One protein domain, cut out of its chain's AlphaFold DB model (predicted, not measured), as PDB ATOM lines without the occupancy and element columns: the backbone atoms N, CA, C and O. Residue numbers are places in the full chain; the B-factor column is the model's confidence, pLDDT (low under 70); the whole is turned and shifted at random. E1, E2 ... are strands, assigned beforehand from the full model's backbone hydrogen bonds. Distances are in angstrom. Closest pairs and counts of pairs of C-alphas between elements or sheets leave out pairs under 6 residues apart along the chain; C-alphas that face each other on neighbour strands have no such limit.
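This is residues 3 to 83 of the 771 residues of an uncharacterized protein of Rachicladosporium sp. CCFEE 5018 (UniProt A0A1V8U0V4). This domain has little regular structure: a narrow antiparallel sheet, in the order E2, E1, E4, with E3 and long loops over one face. The loop around Gly 58 makes one far end. The 81 printed residues hold no named helix and four strands, E1 to E4 along the chain; 22 residues are in named elements, all strand. It is elongated, 41 by 25 by 20 A, and only just loose, close to compact, with a radius of gyration of the C-alphas of 14.2 A.

E1, residues 18 to 24, and E2, residues 32 to 37, form a hairpin, antiparallel at 157 degrees; N 21 and O 34 are 2.8 A apart. E3, residues 44 to 46, pairs with no named strand. E4, residues 63 to 68, is antiparallel to E1 at 160 degrees; N 20 and O 67 are 2.7 A apart.

E1, 19.6 A long, begins at C-alpha 18 (16.580, 20.935, 1.866). E2 is 16.9 A long. E4, 16.5 A, ends at C-alpha 68 (19.341, 25.332, -1.585).

The C-alphas of Ala 14 and Gly 58 are farthest apart, 42.2 A. The E3 to E4 link is long. The printed part has no cut; no printed residue is under 70.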
ATOM      1  N   TYR A   3      28.145  13.066   1.359       93.19
ATOM      2  CA  TYR A   3      28.090  13.017   2.820       93.19
ATOM      3  C   TYR A   3      27.575  14.336   3.395       93.19
ATOM      4  O   TYR A   3      28.013  15.417   2.982       93.19
ATOM      5  N   THR A   4      26.667  14.222   4.362       93.50
ATOM      6  CA  THR A   4      26.090  15.339   5.112       93.50
ATOM      7  C   THR A   4      26.413  15.145   6.596       93.50
ATOM      8  O   THR A   4      26.031  14.109   7.146       93.50
ATOM      9  N   PRO A   5      27.098  16.098   7.250       93.56
ATOM     10  CA  PRO A   5      27.408  16.007   8.670       93.56
ATOM     11  C   PRO A   5      26.144  16.144   9.528       93.56
ATOM     12  O   PRO A   5      25.144  16.721   9.084       93.56
ATOM     13  N   GLY A   6      26.182  15.604  10.744       93.31
ATOM     14  CA  GLY A   6      25.119  15.740  11.740       93.31
ATOM     15  C   GLY A   6      24.974  17.169  12.264       93.31
ATOM     16  O   GLY A   6      25.963  17.852  12.525       93.31
ATOM     17  N   CYS A   7      23.739  17.633  12.448       92.69
ATOM     18  CA  CYS A   7      23.458  19.013  12.854       92.69
ATOM     19  C   CYS A   7      23.576  19.270  14.367       92.69
ATOM     20  O   CYS A   7      23.550  20.428  14.793       92.69
ATOM     21  N   LEU A   8      23.692  18.219  15.193       92.88
ATOM     22  CA  LEU A   8      23.854  18.369  16.645       92.88
ATOM     23  C   LEU A   8      25.229  18.939  17.017       92.88
ATOM     24  O   LEU A   8      25.341  19.704  17.971       92.88
ATOM     25  N   GLN A   9      26.267  18.593  16.252       86.31
ATOM     26  CA  GLN A   9      27.659  18.952  16.553       86.31
ATOM     27  C   GLN A   9      27.925  20.461  16.445       86.31
ATOM     28  O   GLN A   9      28.766  20.987  17.165       86.31
ATOM     29  N   ASP A  10      27.196  21.160  15.574       87.88
ATOM     30  CA  ASP A  10      27.328  22.602  15.337       87.88
ATOM     31  C   ASP A  10      26.066  23.392  15.733       87.88
ATOM     32  O   ASP A  10      25.943  24.571  15.405       87.88
ATOM     33  N   SER A  11      25.129  22.758  16.452       90.88
ATOM     34  CA  SER A  11      23.869  23.361  16.927       90.88
ATOM     35  C   SER A  11      23.024  24.016  15.822       90.88
ATOM     36  O   SER A  11      22.246  24.937  16.076       90.88
ATOM     37  N   SER A  12      23.145  23.541  14.582       92.81
ATOM     38  CA  SER A  12      22.513  24.165  13.414       92.81
ATOM     39  C   SER A  12      21.144  23.578  13.052       92.81
ATOM     40  O   SER A  12      20.489  24.117  12.155       92.81
ATOM     41  N   CYS A  13      20.683  22.512  13.728       90.38
ATOM     42  CA  CYS A  13      19.494  21.723  13.355       90.38
ATOM     43  C   CYS A  13      18.248  22.561  13.033       90.38
ATOM     44  O   CYS A  13      17.576  22.296  12.040       90.38
ATOM     45  N   ALA A  14      17.974  23.609  13.817       90.12
ATOM     46  CA  ALA A  14      16.805  24.477  13.637       90.12
ATOM     47  C   ALA A  14      16.840  25.328  12.351       90.12
ATOM     48  O   ALA A  14      15.812  25.844  11.925       90.12
ATOM     49  N   THR A  15      18.015  25.481  11.740       92.06
ATOM     50  CA  THR A  15      18.228  26.261  10.509       92.06
ATOM     51  C   THR A  15      18.563  25.379   9.307       92.06
ATOM     52  O   THR A  15      18.723  25.881   8.200       92.06
ATOM     53  N   ARG A  16      18.678  24.056   9.480       92.44
ATOM     54  CA  ARG A  16      18.937  23.129   8.371       92.44
ATOM     55  C   ARG A  16      17.739  23.050   7.438       92.44
ATOM     56  O   ARG A  16      16.592  23.031   7.870       92.44
ATOM     57  N   GLY A  17      18.021  22.949   6.145       92.19
ATOM     58  CA  GLY A  17      16.992  22.866   5.115       92.19
ATOM     59  C   GLY A  17      17.202  21.721   4.137       92.19
ATOM     60  O   GLY A  17      17.960  20.774   4.361       92.19
ATOM     61  N   ARG A  18      16.491  21.825   3.019       94.44
ATOM     62  CA  ARG A  18      16.580  20.935   1.866       94.44
ATOM     63  C   ARG A  18      17.491  21.526   0.807       94.44
ATOM     64  O   ARG A  18      17.438  22.726   0.520       94.44
ATOM     65  N   VAL A  19      18.266  20.663   0.176       94.69
ATOM     66  CA  VAL A  19      19.167  21.019  -0.918       94.69
ATOM     67  C   VAL A  19      18.866  20.130  -2.114       94.69
ATOM     68  O   VAL A  19      18.605  18.939  -1.962       94.69
ATOM     69  N   ASN A  20      18.866  20.711  -3.306       95.56
ATOM     70  CA  ASN A  20      18.852  19.978  -4.554       95.56
ATOM     71  C   ASN A  20      20.298  19.669  -4.957       95.56
ATOM     72  O   ASN A  20      21.096  20.582  -5.174       95.56
ATOM     73  N   LEU A  21      20.633  18.386  -5.029       94.44
ATOM     74  CA  LEU A  21      21.925  17.886  -5.482       94.44
ATOM     75  C   LEU A  21      21.816  17.529  -6.958       94.44
ATOM     76  O   LEU A  21      21.088  16.605  -7.311       94.44
ATOM     77  N   THR A  22      22.545  18.253  -7.803       94.31
ATOM     78  CA  THR A  22      22.618  18.019  -9.248       94.31
ATOM     79  C   THR A  22      23.985  17.446  -9.609       94.31
ATOM     80  O   THR A  22      25.000  18.083  -9.356       94.31
ATOM     81  N   GLY A  23      24.034  16.246 -10.181       92.81
ATOM     82  CA  GLY A  23      25.258  15.576 -10.612       92.81
ATOM     83  C   GLY A  23      25.376  15.518 -12.132       92.81
ATOM     84  O   GLY A  23      24.534  14.912 -12.789       92.81
ATOM     85  N   THR A  24      26.445  16.079 -12.689       93.56
ATOM     86  CA  THR A  24      26.812  15.924 -14.105       93.56
ATOM     87  C   THR A  24      27.966  14.931 -14.192       93.56
ATOM     88  O   THR A  24      29.103  15.278 -13.886       93.56
ATOM     89  N   MET A  25      27.671  13.678 -14.552       91.38
ATOM     90  CA  MET A  25      28.630  12.561 -14.439       91.38
ATOM     91  C   MET A  25      29.274  12.150 -15.768       91.38
ATOM     92  O   MET A  25      30.355  11.566 -15.765       91.38
ATOM     93  N   THR A  26      28.635  12.456 -16.901       90.56
ATOM     94  CA  THR A  26      29.156  12.150 -18.243       90.56
ATOM     95  C   THR A  26      28.926  13.319 -19.198       90.56
ATOM     96  O   THR A  26      28.019  14.120 -18.970       90.56
ATOM     97  N   SER A  27      29.721  13.424 -20.266       87.62
ATOM     98  CA  SER A  27      29.599  14.520 -21.245       87.62
ATOM     99  C   SER A  27      28.351  14.420 -22.127       87.62
ATOM    100  O   SER A  27      27.941  15.410 -22.726       87.62
ATOM    101  N   ASN A  28      27.761  13.223 -22.221       85.50
ATOM    102  CA  ASN A  28      26.716  12.889 -23.193       85.50
ATOM    103  C   ASN A  28      25.359  12.569 -22.544       85.50
ATOM    104  O   ASN A  28      24.426  12.196 -23.253       85.50
ATOM    105  N   ALA A  29      25.237  12.686 -21.219       87.44
ATOM    106  CA  ALA A  29      23.982  12.466 -20.506       87.44
ATOM    107  C   ALA A  29      23.533  13.738 -19.771       87.44
ATOM    108  O   ALA A  29      24.377  14.506 -19.300       87.44
ATOM    109  N   PRO A  30      22.214  13.961 -19.636       90.56
ATOM    110  CA  PRO A  30      21.704  15.066 -18.834       90.56
ATOM    111  C   PRO A  30      22.100  14.907 -17.352       90.56
ATOM    112  O   PRO A  30      22.253  13.775 -16.877       90.56
ATOM    113  N   PRO A  31      22.235  16.014 -16.594       92.06
ATOM    114  CA  PRO A  31      22.499  15.948 -15.163       92.06
ATOM    115  C   PRO A  31      21.394  15.200 -14.405       92.06
ATOM    116  O   PRO A  31      20.207  15.366 -14.688       92.06
ATOM    117  N   VAL A  32      21.781  14.411 -13.404       93.69
ATOM    118  CA  VAL A  32      20.844  13.794 -12.456       93.69
ATOM    119  C   VAL A  32      20.574  14.751 -11.304       93.69
ATOM    120  O   VAL A  32      21.478  15.470 -10.891       93.69
ATOM    121  N   SER A  33      19.358  14.765 -10.760       93.50
ATOM    122  CA  SER A  33      18.996  15.661  -9.660       93.50
ATOM    123  C   SER A  33      18.222  14.918  -8.582       93.50
ATOM    124  O   SER A  33      17.330  14.131  -8.894       93.50
ATOM    125  N   THR A  34      18.532  15.184  -7.315       94.50
ATOM    126  CA  THR A  34      17.772  14.661  -6.175       94.50
ATOM    127  C   THR A  34      17.727  15.669  -5.035       94.50
ATOM    128  O   THR A  34      18.705  16.368  -4.767       94.50
ATOM    129  N   VAL A  35      16.587  15.752  -4.352       94.81
ATOM    130  CA  VAL A  35      16.417  16.634  -3.195       94.81
ATOM    131  C   VAL A  35      16.726  15.860  -1.924       94.81
ATOM    132  O   VAL A  35      16.146  14.808  -1.666       94.81
ATOM    133  N   VAL A  36      17.610  16.421  -1.104       94.12
ATOM    134  CA  VAL A  36      18.078  15.822   0.143       94.12
ATOM    135  C   VAL A  36      17.821  16.772   1.309       94.12
ATOM    136  O   VAL A  36      18.023  17.981   1.213       94.12
ATOM    137  N   TYR A  37      17.378  16.211   2.432       93.25
ATOM    138  CA  TYR A  37      17.223  16.922   3.703       93.25
ATOM    139  C   TYR A  37      18.551  16.930   4.460       93.25
ATOM    140  O   TYR A  37      19.184  15.880   4.557       93.25
ATOM    141  N   GLN A  38      18.955  18.074   5.016       93.62
ATOM    142  CA  GLN A  38      20.156  18.199   5.861       93.62
ATOM    143  C   GLN A  38      19.832  18.299   7.361       93.62
ATOM    144  O   GLN A  38      20.662  18.720   8.156       93.62
ATOM    145  N   THR A  39      18.605  17.950   7.753       91.50
ATOM    146  CA  THR A  39      18.088  18.007   9.132       91.50
ATOM    147  C   THR A  39      18.404  16.735   9.928       91.50
ATOM    148  O   THR A  39      17.604  16.300  10.748       91.50
ATOM    149  N   ASN A  40      19.509  16.064   9.613       93.19
ATOM    150  CA  ASN A  40      19.921  14.820  10.258       93.19
ATOM    151  C   ASN A  40      20.713  15.110  11.539       93.19
ATOM    152  O   ASN A  40      21.683  15.862  11.502       93.19
ATOM    153  N   ASP A  41      20.337  14.475  12.651       95.31
ATOM    154  CA  ASP A  41      21.015  14.646  13.946       95.31
ATOM    155  C   ASP A  41      22.485  14.190  13.901       95.31
ATOM    156  O   ASP A  41      23.370  14.861  14.434       95.31
ATOM    157  N   TYR A  42      22.746  13.083  13.198       94.81
ATOM    158  CA  TYR A  42      24.059  12.449  13.025       94.81
ATOM    159  C   TYR A  42      24.470  12.396  11.554       94.81
ATOM    160  O   TYR A  42      23.624  12.556  10.673       94.81
ATOM    161  N   ASP A  43      25.754  12.151  11.286       93.12
ATOM    162  CA  ASP A  43      26.300  12.022   9.933       93.12
ATOM    163  C   ASP A  43      25.512  11.021   9.084       93.12
ATOM    164  O   ASP A  43      25.164   9.923   9.527       93.12
ATOM    165  N   LYS A  44      25.277  11.381   7.823       92.94
ATOM    166  CA  LYS A  44      24.639  10.503   6.844       92.94
ATOM    167  C   LYS A  44      25.293  10.606   5.477       92.94
ATOM    168  O   LYS A  44      26.054  11.531   5.184       92.94
ATOM    169  N   PHE A  45      24.934   9.673   4.607       92.88
ATOM    170  CA  PHE A  45      25.286   9.718   3.197       92.88
ATOM    171  C   PHE A  45      24.061   9.459   2.326       92.88
ATOM    172  O   PHE A  45      23.192   8.662   2.671       92.88
ATOM    173  N   ASP A  46      24.027  10.113   1.170       92.75
ATOM    174  CA  ASP A  46      22.983   9.952   0.167       92.75
ATOM    175  C   ASP A  46      23.626   9.505  -1.162       92.75
ATOM    176  O   ASP A  46      24.592  10.102  -1.667       92.75
ATOM    177  N   GLN A  47      23.118   8.416  -1.746       91.50
ATOM    178  CA  GLN A  47      23.542   7.954  -3.069       91.50
ATOM    179  C   GLN A  47      22.767   8.711  -4.150       91.50
ATOM    180  O   GLN A  47      21.621   8.396  -4.444       91.50
ATOM    181  N   ILE A  48      23.415   9.706  -4.756       91.06
ATOM    182  CA  ILE A  48      22.786  10.569  -5.769       91.06
ATOM    183  C   ILE A  48      22.958  10.080  -7.215       91.06
ATOM    184  O   ILE A  48      22.321  10.605  -8.120       91.06
ATOM    185  N   TYR A  49      23.848   9.113  -7.449       90.56
ATOM    186  CA  TYR A  49      24.136   8.563  -8.771       90.56
ATOM    187  C   TYR A  49      24.640   7.125  -8.656       90.56
ATOM    188  O   TYR A  49      25.395   6.805  -7.734       90.56
ATOM    189  N   TYR A  50      24.237   6.291  -9.611       89.00
ATOM    190  CA  TYR A  50      24.737   4.938  -9.816       89.00
ATOM    191  C   TYR A  50      24.937   4.723 -11.314       89.00
ATOM    192  O   TYR A  50      23.980   4.812 -12.081       89.00
ATOM    193  N   GLY A  51      26.173   4.470 -11.733       86.62
ATOM    194  CA  GLY A  51      26.503   4.308 -13.141       86.62
ATOM    195  C   GLY A  51      27.929   4.729 -13.462       86.62
ATOM    196  O   GLY A  51      28.755   4.934 -12.573       86.62
ATOM    197  N   TYR A  52      28.199   4.847 -14.755       83.88
ATOM    198  CA  TYR A  52      29.506   5.214 -15.282       83.88
ATOM    199  C   TYR A  52      29.776   6.718 -15.133       83.88
ATOM    200  O   TYR A  52      28.924   7.544 -15.450       83.88
ATOM    201  N   VAL A  53      30.976   7.081 -14.688       87.25
ATOM    202  CA  VAL A  53      31.419   8.476 -14.560       87.25
ATOM    203  C   VAL A  53      32.580   8.681 -15.530       87.25
ATOM    204  O   VAL A  53      33.547   7.923 -15.482       87.25
ATOM    205  N   ASN A  54      32.490   9.673 -16.422       85.69
ATOM    206  CA  ASN A  54      33.613  10.006 -17.303       85.69
ATOM    207  C   ASN A  54      34.797  10.518 -16.473       85.69
ATOM    208  O   ASN A  54      34.608  11.201 -15.468       85.69
ATOM    209  N   THR A  55      36.019  10.242 -16.918       80.69
ATOM    210  CA  THR A  55      37.206  10.925 -16.392       80.69
ATOM    211  C   THR A  55      37.166  12.406 -16.759       80.69
ATOM    212  O   THR A  55      36.423  12.824 -17.657       80.69
ATOM    213  N   ASP A  56      37.953  13.220 -16.064       81.25
ATOM    214  CA  ASP A  56      38.158  14.590 -16.493       81.25
ATOM    215  C   ASP A  56      38.878  14.633 -17.850       81.25
ATOM    216  O   ASP A  56      39.670  13.769 -18.221       81.25
ATOM    217  N   SER A  57      38.527  15.638 -18.635       81.44
ATOM    218  CA  SER A  57      39.106  15.946 -19.936       81.44
ATOM    219  C   SER A  57      39.147  17.462 -20.091       81.44
ATOM    220  O   SER A  57      38.467  18.186 -19.361       81.44
ATOM    221  N   GLY A  58      39.889  17.968 -21.078       79.25
ATOM    222  CA  GLY A  58      39.932  19.410 -21.349       79.25
ATOM    223  C   GLY A  58      38.555  20.038 -21.631       79.25
ATOM    224  O   GLY A  58      38.379  21.233 -21.422       79.25
ATOM    225  N   SER A  59      37.569  19.244 -22.068       85.06
ATOM    226  CA  SER A  59      36.212  19.691 -22.421       85.06
ATOM    227  C   SER A  59      35.126  19.303 -21.414       85.06
ATOM    228  O   SER A  59      33.993  19.766 -21.537       85.06
ATOM    229  N   PHE A  60      35.419  18.429 -20.449       89.88
ATOM    230  CA  PHE A  60      34.416  17.906 -19.523       89.88
ATOM    231  C   PHE A  60      35.039  17.510 -18.187       89.88
ATOM    232  O   PHE A  60      36.026  16.778 -18.154       89.88
ATOM    233  N   ARG A  61      34.411  17.923 -17.085       90.62
ATOM    234  CA  ARG A  61      34.777  17.508 -15.731       90.62
ATOM    235  C   ARG A  61      33.514  17.124 -14.961       90.62
ATOM    236  O   ARG A  61      32.609  17.960 -14.886       90.62
ATOM    237  N   PRO A  62      33.448  15.917 -14.366       91.69
ATOM    238  CA  PRO A  62      32.326  15.549 -13.517       91.69
ATOM    239  C   PRO A  62      32.124  16.567 -12.398       91.69
ATOM    240  O   PRO A  62      33.084  16.995 -11.753       91.69
ATOM    241  N   SER A  63      30.876  16.952 -12.157       91.62
ATOM    242  CA  SER A  63      30.537  17.961 -11.158       91.62
ATOM    243  C   SER A  63      29.315  17.553 -10.349       91.62
ATOM    244  O   SER A  63      28.389  16.917 -10.850       91.62
ATOM    245  N   VAL A  64      29.320  17.919  -9.069       92.81
ATOM    246  CA  VAL A  64      28.153  17.823  -8.192       92.81
ATOM    247  C   VAL A  64      27.882  19.219  -7.656       92.81
ATOM    248  O   VAL A  64      28.702  19.785  -6.937       92.81
ATOM    249  N   THR A  65      26.736  19.774  -8.022       93.12
ATOM    250  CA  THR A  65      26.264  21.082  -7.583       93.12
ATOM    251  C   THR A  65      25.231  20.889  -6.487       93.12
ATOM    252  O   THR A  65      24.258  20.156  -6.650       93.12
ATOM    253  N   LEU A  66      25.439  21.567  -5.366       93.25
ATOM    254  CA  LEU A  66      24.507  21.600  -4.252       93.25
ATOM    255  C   LEU A  66      23.829  22.970  -4.239       93.25
ATOM    256  O   LEU A  66      24.499  23.994  -4.124       93.25
ATOM    257  N   THR A  67      22.503  22.995  -4.366       93.88
ATOM    258  CA  THR A  67      21.721  24.237  -4.415       93.88
ATOM    259  C   THR A  67      20.622  24.216  -3.353       93.88
ATOM    260  O   THR A  67      19.860  23.253  -3.308       93.88
ATOM    261  N   PRO A  68      20.480  25.243  -2.497       93.25
ATOM    262  CA  PRO A  68      19.341  25.332  -1.585       93.25
ATOM    263  C   PRO A  68      18.013  25.305  -2.360       93.25
ATOM    264  O   PRO A  68      17.868  25.993  -3.370       93.25
ATOM    265  N   VAL A  69      17.027  24.528  -1.900       94.38
ATOM    266  CA  VAL A  69      15.688  24.529  -2.520       94.38
ATOM    267  C   VAL A  69      15.020  25.893  -2.294       94.38
ATOM    268  O   VAL A  69      15.062  26.426  -1.183       94.38
ATOM    269  N   ALA A  70      14.404  26.455  -3.336       91.81
ATOM    270  CA  ALA A  70      13.727  27.750  -3.270       91.81
ATOM    271  C   ALA A  70      12.540  27.748  -2.284       91.81
ATOM    272  O   ALA A  70      11.904  26.718  -2.055       91.81
ATOM    273  N   GLY A  71      12.227  28.919  -1.716       88.50
ATOM    274  CA  GLY A  71      11.086  29.103  -0.806       88.50
ATOM    275  C   GLY A  71      11.337  28.707   0.652       88.50
ATOM    276  O   GLY A  71      10.382  28.573   1.411       88.50
ATOM    277  N   GLN A  72      12.596  28.511   1.055       90.00
ATOM    278  CA  GLN A  72      12.967  28.256   2.448       90.00
ATOM    279  C   GLN A  72      13.504  29.529   3.116       90.00
ATOM    280  O   GLN A  72      14.291  30.260   2.515       90.00
ATOM    281  N   THR A  73      13.106  29.782   4.362       85.00
ATOM    282  CA  THR A  73      13.498  30.975   5.126       85.00
ATOM    283  C   THR A  73      14.629  30.632   6.094       85.00
ATOM    284  O   THR A  73      14.506  29.673   6.845       85.00
ATOM    285  N   ASN A  74      15.703  31.430   6.106       85.31
ATOM    286  CA  ASN A  74      16.821  31.320   7.058       85.31
ATOM    287  C   ASN A  74      17.508  29.932   7.090       85.31
ATOM    288  O   ASN A  74      17.552  29.272   8.128       85.31
ATOM    289  N   VAL A  75      18.019  29.478   5.935       90.31
ATOM    290  CA  VAL A  75      18.598  28.132   5.775       90.31
ATOM    291  C   VAL A  75      20.122  28.118   5.882       90.31
ATOM    292  O   VAL A  75      20.811  28.778   5.107       90.31
ATOM    293  N   THR A  76      20.634  27.252   6.753       90.62
ATOM    294  CA  THR A  76      22.034  26.827   6.823       90.62
ATOM    295  C   THR A  76      22.246  25.585   5.961       90.62
ATOM    296  O   THR A  76      21.623  24.539   6.172       90.62
ATOM    297  N   VAL A  77      23.169  25.690   5.008       92.19
ATOM    298  CA  VAL A  77      23.558  24.611   4.098       92.19
ATOM    299  C   VAL A  77      24.977  24.148   4.405       92.19
ATOM    300  O   VAL A  77      25.865  24.972   4.604       92.19
ATOM    301  N   VAL A  78      25.205  22.835   4.405       91.56
ATOM    302  CA  VAL A  78      26.549  22.241   4.512       91.56
ATOM    303  C   VAL A  78      26.901  21.370   3.324       91.56
ATOM    304  O   VAL A  78      26.048  20.739   2.707       91.56
ATOM    305  N   ALA A  79      28.198  21.278   3.071       88.44
ATOM    306  CA  ALA A  79      28.802  20.258   2.239       88.44
ATOM    307  C   ALA A  79      30.029  19.714   2.979       88.44
ATOM    308  O   ALA A  79      30.798  20.495   3.532       88.44
ATOM    309  N   GLN A  80      30.206  18.392   2.999       88.38
ATOM    310  CA  GLN A  80      31.391  17.759   3.584       88.38
ATOM    311  C   GLN A  80      32.267  17.149   2.491       88.38
ATOM    312  O   GLN A  80      33.334  17.671   2.189       88.38
ATOM    313  N   ARG A  81      31.819  16.048   1.870       91.12
ATOM    314  CA  ARG A  81      32.563  15.395   0.783       91.12
ATOM    315  C   ARG A  81      31.667  14.633  -0.182       91.12
ATOM    316  O   ARG A  81      30.603  14.134   0.188       91.12
ATOM    317  N   VAL A  82      32.168  14.470  -1.402       89.50
ATOM    318  CA  VAL A  82      31.651  13.526  -2.396       89.50
ATOM    319  C   VAL A  82      32.616  12.347  -2.464       89.50
ATOM    320  O   VAL A  82      33.819  12.543  -2.609       89.50
ATOM    321  N   ARG A  83      32.099  11.124  -2.345       89.25
ATOM    322  CA  ARG A  83      32.877   9.888  -2.492       89.25
ATOM    323  C   ARG A  83      32.432   9.154  -3.749       89.25
ATOM    324  O   ARG A  83      31.238   8.890  -3.915       89.25
TER     325      ARG A  83